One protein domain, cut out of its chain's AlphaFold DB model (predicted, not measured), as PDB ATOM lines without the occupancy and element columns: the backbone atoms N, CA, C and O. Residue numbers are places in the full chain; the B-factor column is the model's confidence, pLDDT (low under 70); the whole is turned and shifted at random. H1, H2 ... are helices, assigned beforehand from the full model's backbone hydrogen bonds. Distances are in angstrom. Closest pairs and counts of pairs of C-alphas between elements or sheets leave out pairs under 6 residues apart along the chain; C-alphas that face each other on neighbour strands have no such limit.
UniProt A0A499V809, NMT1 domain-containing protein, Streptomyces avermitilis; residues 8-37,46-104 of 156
ATOM      1  N   GLY A   8     237.935 202.720 211.815       87.00
ATOM      2  CA  GLY A   8     239.313 202.396 212.185       87.00
ATOM      3  C   GLY A   8     239.807 201.067 211.597       87.00
ATOM      4  O   GLY A   8     240.980 200.952 211.230       87.00
ATOM      5  N   LEU A   9     238.936 200.057 211.481       89.50
ATOM      6  CA  LEU A   9     239.273 198.773 210.855       89.50
ATOM      7  C   LEU A   9     239.345 198.891 209.331       89.50
ATOM      8  O   LEU A   9     240.300 198.406 208.732       89.50
ATOM      9  N   GLU A  10     238.388 199.567 208.704       91.06
ATOM     10  CA  GLU A  10     238.344 199.804 207.263       91.06
ATOM     11  C   GLU A  10     239.554 200.614 206.793       91.06
ATOM     12  O   GLU A  10     240.213 200.248 205.819       91.06
ATOM     13  N   ALA A  11     239.910 201.667 207.527       90.50
ATOM     14  CA  ALA A  11     241.131 202.433 207.311       90.50
ATOM     15  C   ALA A  11     242.380 201.541 207.274       90.50
ATOM     16  O   ALA A  11     243.211 201.656 206.371       90.50
ATOM     17  N   LYS A  12     242.502 200.601 208.220       87.94
ATOM     18  CA  LYS A  12     243.611 199.633 208.250       87.94
ATOM     19  C   LYS A  12     243.552 198.660 207.072       87.94
ATOM     20  O   LYS A  12     244.579 198.434 206.439       87.94
ATOM     21  N   LEU A  13     242.374 198.121 206.752       88.81
ATOM     22  CA  LEU A  13     242.173 197.189 205.634       88.81
ATOM     23  C   LEU A  13     242.493 197.815 204.275       88.81
ATOM     24  O   LEU A  13     242.981 197.138 203.377       88.81
ATOM     25  N   THR A  14     242.238 199.112 204.129       91.88
ATOM     26  CA  THR A  14     242.449 199.854 202.880       91.88
ATOM     27  C   THR A  14     243.803 200.567 202.816       91.88
ATOM     28  O   THR A  14     244.057 201.304 201.863       91.88
ATOM     29  N   GLY A  15     244.685 200.361 203.805       92.44
ATOM     30  CA  GLY A  15     246.020 200.968 203.837       92.44
ATOM     31  C   GLY A  15     246.020 202.487 204.051       92.44
ATOM     32  O   GLY A  15     246.970 203.161 203.663       92.44
ATOM     33  N   LYS A  16     244.962 203.036 204.659       91.75
ATOM     34  CA  LYS A  16     244.770 204.467 204.943       91.75
ATOM     35  C   LYS A  16     244.701 204.704 206.457       91.75
ATOM     36  O   LYS A  16     243.625 205.015 206.962       91.75
ATOM     37  N   PRO A  17     245.801 204.520 207.211       81.31
ATOM     38  CA  PRO A  17     245.760 204.595 208.668       81.31
ATOM     39  C   PRO A  17     245.265 205.966 209.144       81.31
ATOM     40  O   PRO A  17     245.757 207.005 208.702       81.31
ATOM     41  N   LEU A  18     244.296 205.957 210.061       88.00
ATOM     42  CA  LEU A  18     243.775 207.162 210.698       88.00
ATOM     43  C   LEU A  18     244.609 207.527 211.925       88.00
ATOM     44  O   LEU A  18     245.176 206.666 212.600       88.00
ATOM     45  N   LYS A  19     244.647 208.825 212.228       86.69
ATOM     46  CA  LYS A  19     245.082 209.315 213.533       86.69
ATOM     47  C   LYS A  19     243.863 209.392 214.443       86.69
ATOM     48  O   LYS A  19     242.990 210.231 214.233       86.69
ATOM     49  N   ASP A  20     243.839 208.542 215.459       82.19
ATOM     50  CA  ASP A  20     242.750 208.493 216.425       82.19
ATOM     51  C   ASP A  20     243.072 209.322 217.671       82.19
ATOM     52  O   ASP A  20     244.169 209.250 218.218       82.19
ATOM     53  N   PHE A  21     242.081 210.083 218.138       86.56
ATOM     54  CA  PHE A  21     242.096 210.750 219.439       86.56
ATOM     55  C   PHE A  21     241.063 210.083 220.343       86.56
ATOM     56  O   PHE A  21     239.892 209.949 219.955       86.56
ATOM     57  N   GLN A  22     241.484 209.634 221.523       84.94
ATOM     58  CA  GLN A  22     240.563 209.084 222.510       84.94
ATOM     59  C   GLN A  22     239.878 210.238 223.229       84.94
ATOM     60  O   GLN A  22     240.533 211.121 223.770       84.94
ATOM     61  N   LEU A  23     238.545 210.251 223.219       86.94
ATOM     62  CA  LEU A  23     237.788 211.347 223.834       86.94
ATOM     63  C   LEU A  23     238.020 211.402 225.354       86.94
ATOM     64  O   LEU A  23     238.045 212.488 225.930       86.94
ATOM     65  N   ALA A  24     238.265 210.244 225.975       86.62
ATOM     66  CA  ALA A  24     238.609 210.127 227.389       86.62
ATOM     67  C   ALA A  24     239.890 210.895 227.762       86.62
ATOM     68  O   ALA A  24     239.920 211.543 228.807       86.62
ATOM     69  N   ASP A  25     240.891 210.939 226.874       90.31
ATOM     70  CA  ASP A  25     242.131 211.714 227.075       90.31
ATOM     71  C   ASP A  25     241.876 213.234 227.107       90.31
ATOM     72  O   ASP A  25     242.738 214.022 227.492       90.31
ATOM     73  N   HIS A  26     240.675 213.655 226.704       90.06
ATOM     74  CA  HIS A  26     240.240 215.044 226.633       90.06
ATOM     75  C   HIS A  26     239.065 215.345 227.578       90.06
ATOM     76  O   HIS A  26     238.341 216.320 227.378       90.06
ATOM     77  N   GLY A  27     238.874 214.527 228.619       88.44
ATOM     78  CA  GLY A  27     237.891 214.773 229.679       88.44
ATOM     79  C   GLY A  27     236.452 214.390 229.328       88.44
ATOM     80  O   GLY A  27     235.540 214.728 230.084       88.44
ATOM     81  N   PHE A  28     236.231 213.696 228.208       92.25
ATOM     82  CA  PHE A  28     234.930 213.114 227.890       92.25
ATOM     83  C   PHE A  28     234.727 211.822 228.703       92.25
ATOM     84  O   PHE A  28     235.594 210.946 228.653       92.25
ATOM     85  N   PRO A  29     233.625 211.670 229.453       93.12
ATOM     86  CA  PRO A  29     233.412 210.494 230.290       93.12
ATOM     87  C   PRO A  29     233.103 209.247 229.451       93.12
ATOM     88  O   PRO A  29     232.772 209.325 228.266       93.12
ATOM     89  N   ALA A  30     233.178 208.073 230.078       89.56
ATOM     90  CA  ALA A  30     232.660 206.853 229.472       89.56
ATOM     91  C   ALA A  30     231.131 206.949 229.330       89.56
ATOM     92  O   ALA A  30     230.443 207.337 230.269       89.56
ATOM     93  N   ILE A  31     230.595 206.562 228.170       91.62
ATOM     94  CA  ILE A  31     229.159 206.637 227.871       91.62
ATOM     95  C   ILE A  31     228.614 205.288 227.405       91.62
ATOM     96  O   ILE A  31     229.352 204.450 226.887       91.62
ATOM     97  N   TYR A  32     227.298 205.108 227.516       91.94
ATOM     98  CA  TYR A  32     226.587 204.081 226.761       91.94
ATOM     99  C   TYR A  32     226.315 204.600 225.345       91.94
ATOM    100  O   TYR A  32     225.372 205.351 225.115       91.94
ATOM    101  N   SER A  33     227.164 204.232 224.383       87.50
ATOM    102  CA  SER A  33     227.081 204.741 223.005       87.50
ATOM    103  C   SER A  33     225.916 204.165 222.193       87.50
ATOM    104  O   SER A  33     225.565 204.703 221.145       87.50
ATOM    105  N   THR A  34     225.342 203.037 222.616       90.50
ATOM    106  CA  THR A  34     224.227 202.370 221.935       90.50
ATOM    107  C   THR A  34     223.323 201.715 222.968       90.50
ATOM    108  O   THR A  34     223.806 201.065 223.892       90.50
ATOM    109  N   LEU A  35     222.014 201.918 222.823       95.12
ATOM    110  CA  LEU A  35     221.008 201.544 223.812       95.12
ATOM    111  C   LEU A  35     219.747 201.017 223.124       95.12
ATOM    112  O   LEU A  35     219.402 201.438 222.019       95.12
ATOM    113  N   VAL A  36     219.019 200.149 223.824       96.31
ATOM    114  CA  VAL A  36     217.613 199.863 223.520       96.31
ATOM    115  C   VAL A  36     216.764 200.857 224.306       96.31
ATOM    116  O   VAL A  36     216.828 200.891 225.532       96.31
ATOM    117  N   ALA A  37     215.964 201.663 223.609       96.75
ATOM    118  CA  ALA A  37     215.126 202.689 224.224       96.75
ATOM    119  C   ALA A  37     213.635 202.343 224.116       96.75
ATOM    120  O   ALA A  37     213.174 201.771 223.128       96.75
ATOM    121  N   ASN A  46     202.966 197.305 228.886       98.25
ATOM    122  CA  ASN A  46     203.390 196.038 228.283       98.25
ATOM    123  C   ASN A  46     204.607 195.409 228.995       98.25
ATOM    124  O   ASN A  46     205.565 195.014 228.322       98.25
ATOM    125  N   PRO A  47     204.612 195.284 230.337       97.88
ATOM    126  CA  PRO A  47     205.810 194.881 231.072       97.88
ATOM    127  C   PRO A  47     206.297 193.477 230.696       97.88
ATOM    128  O   PRO A  47     207.493 193.257 230.520       97.88
ATOM    129  N   GLU A  48     205.373 192.542 230.483       98.12
ATOM    130  CA  GLU A  48     205.702 191.163 230.113       98.12
ATOM    131  C   GLU A  48     206.255 191.048 228.690       98.12
ATOM    132  O   GLU A  48     207.115 190.210 228.418       98.12
ATOM    133  N   VAL A  49     205.800 191.906 227.772       98.25
ATOM    134  CA  VAL A  49     206.351 191.962 226.410       98.25
ATOM    135  C   VAL A  49     207.767 192.525 226.450       98.25
ATOM    136  O   VAL A  49     208.657 191.943 225.838       98.25
ATOM    137  N   ALA A  50     207.992 193.600 227.211       98.06
ATOM    138  CA  ALA A  50     209.314 194.198 227.375       98.06
ATOM    139  C   ALA A  50     210.326 193.198 227.962       98.06
ATOM    140  O   ALA A  50     211.400 193.020 227.389       98.06
ATOM    141  N   LYS A  51     209.953 192.470 229.027       97.88
ATOM    142  CA  LYS A  51     210.789 191.409 229.618       97.88
ATOM    143  C   LYS A  51     211.115 190.301 228.620       97.88
ATOM    144  O   LYS A  51     212.272 189.921 228.469       97.88
ATOM    145  N   LYS A  52     210.111 189.789 227.897       97.94
ATOM    146  CA  LYS A  52     210.319 188.735 226.887       97.94
ATOM    147  C   LYS A  52     211.213 189.204 225.744       97.94
ATOM    148  O   LYS A  52     212.066 188.444 225.296       97.94
ATOM    149  N   PHE A  53     211.026 190.439 225.284       98.12
ATOM    150  CA  PHE A  53     211.858 191.035 224.248       98.12
ATOM    151  C   PHE A  53     213.314 191.131 224.706       98.12
ATOM    152  O   PHE A  53     214.194 190.592 224.038       98.12
ATOM    153  N   LEU A  54     213.566 191.733 225.874       97.44
ATOM    154  CA  LEU A  54     214.921 191.871 226.404       97.44
ATOM    155  C   LEU A  54     215.566 190.521 226.718       97.44
ATOM    156  O   LEU A  54     216.751 190.363 226.461       97.44
ATOM    157  N   ALA A  55     214.807 189.513 227.152       97.12
ATOM    158  CA  ALA A  55     215.331 188.161 227.339       97.12
ATOM    159  C   ALA A  55     215.799 187.492 226.037       97.12
ATOM    160  O   ALA A  55     216.746 186.708 226.051       97.12
ATOM    161  N   VAL A  56     215.150 187.772 224.904       97.31
ATOM    162  CA  VAL A  56     215.591 187.255 223.599       97.31
ATOM    163  C   VAL A  56     216.766 188.064 223.057       97.31
ATOM    164  O   VAL A  56     217.707 187.474 222.530       97.31
ATOM    165  N   VAL A  57     216.745 189.391 223.218       97.12
ATOM    166  CA  VAL A  57     217.872 190.265 222.852       97.12
ATOM    167  C   VAL A  57     219.130 189.866 223.616       97.12
ATOM    168  O   VAL A  57     220.178 189.688 223.004       97.12
ATOM    169  N   ASP A  58     219.005 189.648 224.923       96.31
ATOM    170  CA  ASP A  58     220.093 189.210 225.787       96.31
ATOM    171  C   ASP A  58     220.729 187.906 225.297       96.31
ATOM    172  O   ASP A  58     221.924 187.852 225.028       96.31
ATOM    173  N   LYS A  59     219.907 186.879 225.046       97.00
ATOM    174  CA  LYS A  59     220.373 185.609 224.465       97.00
ATOM    175  C   LYS A  59     221.074 185.795 223.119       97.00
ATOM    176  O   LYS A  59     222.019 185.070 222.822       97.00
ATOM    177  N   GLY A  60     220.606 186.737 222.301       97.50
ATOM    178  CA  GLY A  60     221.232 187.080 221.027       97.50
ATOM    179  C   GLY A  60     222.639 187.652 221.203       97.50
ATOM    180  O   GLY A  60     223.562 187.199 220.528       97.50
ATOM    181  N   TYR A  61     222.821 188.592 222.132       97.19
ATOM    182  CA  TYR A  61     224.135 189.165 222.434       97.19
ATOM    183  C   TYR A  61     225.063 188.177 223.145       97.19
ATOM    184  O   TYR A  61     226.244 188.125 222.816       97.19
ATOM    185  N   GLU A  62     224.545 187.346 224.049       96.81
ATOM    186  CA  GLU A  62     225.296 186.238 224.651       96.81
ATOM    187  C   GLU A  62     225.814 185.272 223.574       96.81
ATOM    188  O   GLU A  62     226.998 184.923 223.551       96.81
ATOM    189  N   TYR A  63     224.956 184.903 222.615       97.94
ATOM    190  CA  TYR A  63     225.352 184.090 221.466       97.94
ATOM    191  C   TYR A  63     226.406 184.793 220.605       97.94
ATOM    192  O   TYR A  63     227.394 184.170 220.223       97.94
ATOM    193  N   ALA A  64     226.222 186.080 220.305       98.12
ATOM    194  CA  ALA A  64     227.161 186.843 219.490       98.12
ATOM    195  C   ALA A  64     228.532 186.995 220.167       98.12
ATOM    196  O   ALA A  64     229.560 186.791 219.524       98.12
ATOM    197  N   ALA A  65     228.551 187.241 221.479       97.12
ATOM    198  CA  ALA A  65     229.768 187.295 222.280       97.12
ATOM    199  C   ALA A  65     230.513 185.948 222.296       97.12
ATOM    200  O   ALA A  65     231.739 185.919 222.208       97.12
ATOM    201  N   GLY A  66     229.788 184.824 222.382       97.69
ATOM    202  CA  GLY A  66     230.375 183.477 222.369       97.69
ATOM    203  C   GLY A  66     230.735 182.944 220.975       97.69
ATOM    204  O   GLY A  66     231.602 182.076 220.842       97.69
ATOM    205  N   HIS A  67     230.089 183.449 219.922       98.25
ATOM    206  CA  HIS A  67     230.210 182.948 218.551       98.25
ATOM    207  C   HIS A  67     230.314 184.074 217.502       98.25
ATOM    208  O   HIS A  67     229.557 184.068 216.523       98.25
ATOM    209  N   PRO A  68     231.283 185.004 217.617       98.06
ATOM    210  CA  PRO A  68     231.332 186.210 216.783       98.06
ATOM    211  C   PRO A  68     231.403 185.917 215.279       98.06
ATOM    212  O   PRO A  68     230.759 186.585 214.477       98.06
ATOM    213  N   GLY A  69     232.117 184.863 214.866       97.94
ATOM    214  CA  GLY A  69     232.169 184.471 213.452       97.94
ATOM    215  C   GLY A  69     230.800 184.069 212.888       97.94
ATOM    216  O   GLY A  69     230.444 184.473 211.783       97.94
ATOM    217  N   ARG A  70     230.004 183.319 213.665       98.44
ATOM    218  CA  ARG A  70     228.643 182.921 213.268       98.44
ATOM    219  C   ARG A  70     227.679 184.101 213.309       98.44
ATOM    220  O   ARG A  70     226.850 184.216 212.411       98.44
ATOM    221  N   ALA A  71     227.805 184.981 214.300       98.44
ATOM    222  CA  ALA A  71     227.014 186.204 214.374       98.44
ATOM    223  C   ALA A  71     227.262 187.118 213.162       98.44
ATOM    224  O   ALA A  71     226.306 187.558 212.525       98.44
ATOM    225  N   ALA A  72     228.524 187.303 212.761       98.06
ATOM    226  CA  ALA A  72     228.873 188.054 211.558       98.06
ATOM    227  C   ALA A  72     228.270 187.430 210.288       98.06
ATOM    228  O   ALA A  72     227.701 188.145 209.464       98.06
ATOM    229  N   ASP A  73     228.354 186.104 210.133       97.88
ATOM    230  CA  ASP A  73     227.758 185.408 208.986       97.88
ATOM    231  C   ASP A  73     226.229 185.602 208.932       97.88
ATOM    232  O   ASP A  73     225.683 185.847 207.854       97.88
ATOM    233  N   LEU A  74     225.536 185.540 210.079       98.12
ATOM    234  CA  LEU A  74     224.095 185.812 210.172       98.12
ATOM    235  C   LEU A  74     223.765 187.260 209.785       98.12
ATOM    236  O   LEU A  74     222.842 187.491 209.000       98.12
ATOM    237  N   LEU A  75     224.542 188.226 210.284       97.31
ATOM    238  CA  LEU A  75     224.366 189.645 209.983       97.31
ATOM    239  C   LEU A  75     224.545 189.933 208.483       97.31
ATOM    240  O   LEU A  75     223.699 190.597 207.879       97.31
ATOM    241  N   ILE A  76     225.596 189.384 207.863       97.38
ATOM    242  CA  ILE A  76     225.843 189.478 206.415       97.38
ATOM    243  C   ILE A  76     224.696 188.832 205.637       97.38
ATOM    244  O   ILE A  76     224.190 189.413 204.677       97.38
ATOM    245  N   ALA A  77     224.261 187.634 206.040       97.25
ATOM    246  CA  ALA A  77     223.211 186.902 205.342       97.25
ATOM    247  C   ALA A  77     221.870 187.652 205.339       97.25
ATOM    248  O   ALA A  77     221.162 187.599 204.331       97.25
ATOM    249  N   ALA A  78     221.550 188.364 206.421       97.12
ATOM    250  CA  ALA A  78     220.350 189.189 206.533       97.12
ATOM    251  C   ALA A  78     220.438 190.511 205.744       97.12
ATOM    252  O   ALA A  78     219.406 191.068 205.381       97.12
ATOM    253  N   ASN A  79     221.648 190.999 205.442       96.44
ATOM    254  CA  ASN A  79     221.886 192.340 204.892       96.44
ATOM    255  C   ASN A  79     222.793 192.326 203.645       96.44
ATOM    256  O   ASN A  79     223.621 193.215 203.447       96.44
ATOM    257  N   LYS A  80     222.653 191.310 202.785       91.44
ATOM    258  CA  LYS A  80     223.569 191.068 201.649       91.44
ATOM    259  C   LYS A  80     223.715 192.246 200.680       91.44
ATOM    260  O   LYS A  80     224.743 192.353 200.022       91.44
ATOM    261  N   SER A  81     222.694 193.095 200.559       92.12
ATOM    262  CA  SER A  81     222.710 194.251 199.655       92.12
ATOM    263  C   SER A  81     223.524 195.433 200.182       92.12
ATOM    264  O   SER A  81     223.940 196.269 199.385       92.12
ATOM    265  N   THR A  82     223.756 195.517 201.495       91.62
ATOM    266  CA  THR A  82     224.430 196.657 202.138       91.62
ATOM    267  C   THR A  82     225.770 196.270 202.756       91.62
ATOM    268  O   THR A  82     226.708 197.060 202.727       91.62
ATOM    269  N   LEU A  83     225.902 195.040 203.259       92.56
ATOM    270  CA  LEU A  83     227.105 194.542 203.926       92.56
ATOM    271  C   LEU A  83     228.030 193.785 202.968       92.56
ATOM    272  O   LEU A  83     228.287 192.591 203.125       92.56
ATOM    273  N   THR A  84     228.527 194.487 201.950       89.31
ATOM    274  CA  THR A  84     229.339 193.893 200.874       89.31
ATOM    275  C   THR A  84     230.786 193.615 201.291       89.31
ATOM    276  O   THR A  84     231.381 192.637 200.838       89.31
ATOM    277  N   ASN A  85     231.351 194.411 202.206       93.62
ATOM    278  CA  ASN A  85     232.675 194.166 202.782       93.62
ATOM    279  C   ASN A  85     232.593 193.168 203.951       93.62
ATOM    280  O   ASN A  85     232.625 193.531 205.126       93.62
ATOM    281  N   THR A  86     232.466 191.884 203.623       94.62
ATOM    282  CA  THR A  86     232.278 190.821 204.627       94.62
ATOM    283  C   THR A  86     233.465 190.642 205.578       94.62
ATOM    284  O   THR A  86     233.268 190.243 206.727       94.62
ATOM    285  N   GLU A  87     234.690 190.960 205.145       95.31
ATOM    286  CA  GLU A  87     235.872 190.906 206.010       95.31
ATOM    287  C   GLU A  87     235.800 191.970 207.111       95.31
ATOM    288  O   GLU A  87     236.071 191.662 208.276       95.31
ATOM    289  N   LEU A  88     235.374 193.191 206.764       95.06
ATOM    290  CA  LEU A  88     235.153 194.263 207.734       95.06
ATOM    291  C   LEU A  88     234.121 193.850 208.785       95.06
ATOM    292  O   LEU A  88     234.397 193.961 209.977       95.06
ATOM    293  N   VAL A  89     232.981 193.299 208.357       96.25
ATOM    294  CA  VAL A  89     231.924 192.851 209.280       96.25
ATOM    295  C   VAL A  89     232.452 191.790 210.249       96.25
ATOM    296  O   VAL A  89     232.250 191.899 211.455       96.25
ATOM    297  N   LYS A  90     233.197 190.797 209.751       96.75
ATOM    298  CA  LYS A  90     233.780 189.731 210.586       96.75
ATOM    299  C   LYS A  90     234.792 190.260 211.598       96.75
ATOM    300  O   LYS A  90     234.786 189.839 212.758       96.75
ATOM    301  N   LYS A  91     235.663 191.183 211.179       96.00
ATOM    302  CA  LYS A  91     236.647 191.811 212.072       96.00
ATOM    303  C   LYS A  91     235.971 192.709 213.109       96.00
ATOM    304  O   LYS A  91     236.361 192.648 214.273       96.00
ATOM    305  N   SER A  92     234.947 193.468 212.715       95.75
ATOM    306  CA  SER A  92     234.143 194.273 213.638       95.75
ATOM    307  C   SER A  92     233.473 193.398 214.690       95.75
ATOM    308  O   SER A  92     233.615 193.674 215.873       95.75
ATOM    309  N   GLU A  93     232.777 192.335 214.287       97.12
ATOM    310  CA  GLU A  93     232.047 191.474 215.225       97.12
ATOM    311  C   GLU A  93     232.987 190.792 216.224       97.12
ATOM    312  O   GLU A  93     232.703 190.715 217.415       97.12
ATOM    313  N   THR A  94     234.164 190.366 215.755       96.69
ATOM    314  CA  THR A  94     235.206 189.808 216.628       96.69
ATOM    315  C   THR A  94     235.682 190.830 217.662       96.69
ATOM    316  O   THR A  94     235.884 190.482 218.824       96.69
ATOM    317  N   LEU A  95     235.859 192.092 217.258       94.94
ATOM    318  CA  LEU A  95     236.270 193.164 218.162       94.94
ATOM    319  C   LEU A  95     235.156 193.533 219.156       94.94
ATOM    320  O   LEU A  95     235.432 193.695 220.340       94.94
ATOM    321  N   LEU A  96     233.906 193.612 218.693       95.00
ATOM    322  CA  LEU A  96     232.728 193.885 219.522       95.00
ATOM    323  C   LEU A  96     232.525 192.823 220.604       95.00
ATOM    324  O   LEU A  96     232.396 193.161 221.780       95.00
ATOM    325  N   ALA A  97     232.580 191.546 220.223       95.88
ATOM    326  CA  ALA A  97     232.466 190.431 221.155       95.88
ATOM    327  C   ALA A  97     233.570 190.432 222.220       95.88
ATOM    328  O   ALA A  97     233.315 190.076 223.368       95.88
ATOM    329  N   LYS A  98     234.788 190.841 221.844       94.19
ATOM    330  CA  LYS A  98     235.937 190.865 222.750       94.19
ATOM    331  C   LYS A  98     235.897 192.034 223.738       94.19
ATOM    332  O   LYS A  98     236.264 191.840 224.890       94.19
ATOM    333  N   GLU A  99     235.510 193.225 223.288       91.06
ATOM    334  CA  GLU A  99     235.765 194.466 224.037       91.06
ATOM    335  C   GLU A  99     234.495 195.205 224.493       91.06
ATOM    336  O   GLU A  99     234.577 196.034 225.394       91.06
ATOM    337  N   TYR A 100     233.332 194.959 223.872       92.00
ATOM    338  CA  TYR A 100     232.197 195.889 223.973       92.00
ATOM    339  C   TYR A 100     230.863 195.268 224.390       92.00
ATOM    340  O   TYR A 100     230.036 195.969 224.969       92.00
ATOM    341  N   TYR A 101     230.614 193.983 224.119       94.00
ATOM    342  CA  TYR A 101     229.328 193.372 224.490       94.00
ATOM    343  C   TYR A 101     229.174 193.125 225.988       94.00
ATOM    344  O   TYR A 101     228.055 193.185 226.493       94.00
ATOM    345  N   ARG A 102     230.278 192.870 226.696       94.06
ATOM    346  CA  ARG A 102     230.272 192.592 228.134       94.06
ATOM    347  C   ARG A 102     230.803 193.782 228.919       94.06
ATOM    348  O   ARG A 102     231.821 194.368 228.561       94.06
ATOM    349  N   ALA A 103     230.129 194.097 230.016       91.12
ATOM    350  CA  ALA A 103     230.671 194.943 231.060       91.12
ATOM    351  C   ALA A 103     231.840 194.237 231.776       91.12
ATOM    352  O   ALA A 103     232.095 193.046 231.582       91.12
ATOM    353  N   ALA A 104     232.559 194.981 232.619       88.56
ATOM    354  CA  ALA A 104     233.722 194.464 233.344       88.56
ATOM    355  C   ALA A 104     233.387 193.290 234.284       88.56
ATOM    356  O   ALA A 104     234.245 192.452 234.544       88.56
TER     357      ALA A 104
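This is residues 8 to 37 and 46 to 104 of the 156 residues of the protein "NMT1 domain-containing protein" of Streptomyces avermitilis (UniProt A0A499V809). The long helix H3 reaches out like an arm from a small, loose cluster in which H5 is the core, with H4, H1 and residues 64 to 66 of H3 packed on it; H4 and H5 make a tilted helical hairpin. The first part of the chain printed here swings away from that cluster after H1 in a wide loop with the short helix H2 on it, and residues 21 to 35 stick out, as do residues 46 to 53 at the far end of the H3 arm. The printed part has 89 residues with five named helices in the order H1, H2, H3, H4, H5 and no named strand, and its class is all helix. The whole is loose, with a radius of gyration of the C-alphas of 16.0 A, and spans 48 by 38 by 22 A.

H3, residues 47 to 66, is the longest helix at 28.4 A, from C-alpha 47 at (205.810, 194.881, 231.072) to C-alpha 66 at (230.375, 183.477, 222.369). H4, residues 68 to 78, measures 15.3 A, and H5, residues 86 to 99, measures 20.1 A and ends with C-alpha 99 at (235.765, 194.466, 224.037). H1 is residues 8 to 13, 8.8 A long, and H2 is residues 23 to 26, 5.2 A long.

H3 touches H5, the hub, with residues 64 to 66 alone, about perpendicular at 74 degrees; their closest C-alphas, of Ala 65 and Ala 97, are 4.3 A apart. H3 and H4 touch only at the corner, and only just, with 3 pairs of C-alphas within 8 A, the closest those of Ala 64 and Ala 71 at 5.2 A. In the hairpin, H4 touches H5 at a steep tilt of 45 degrees, opposite ways, with the C-alphas of Ala 72 and Lys 90 closest at 5.3 A. H1 touches residues 88 to 92 of H5 at a steep tilt of 42 degrees, opposite ways; the C-alphas of Glu 10 and Leu 88 are closest at 6.4 A. The packing is mostly crossed, with no shallow tilt among these three pairs with H5. H2 touches no helix, and H1 is apart from H3 and H4. Every O i to N i+4 pair is within hydrogen-bond range in H1, H3, H4 and H5; H2 is too short for such a pair.

The C-alphas of Gly 15 and Asn 46, the two farthest apart, are 49.4 A apart. Residues 38 to 45 are not printed, and C-alphas 37 and 46 are 14.1 A apart across this cut, which lies in the link from H2 to H3. Of the links printed whole, H3 to H4 is tight, H1 to H2 and H4 to H5 are short, and none is long. The mean pLDDT of the printed part is 93.8, and no printed residue is under 70.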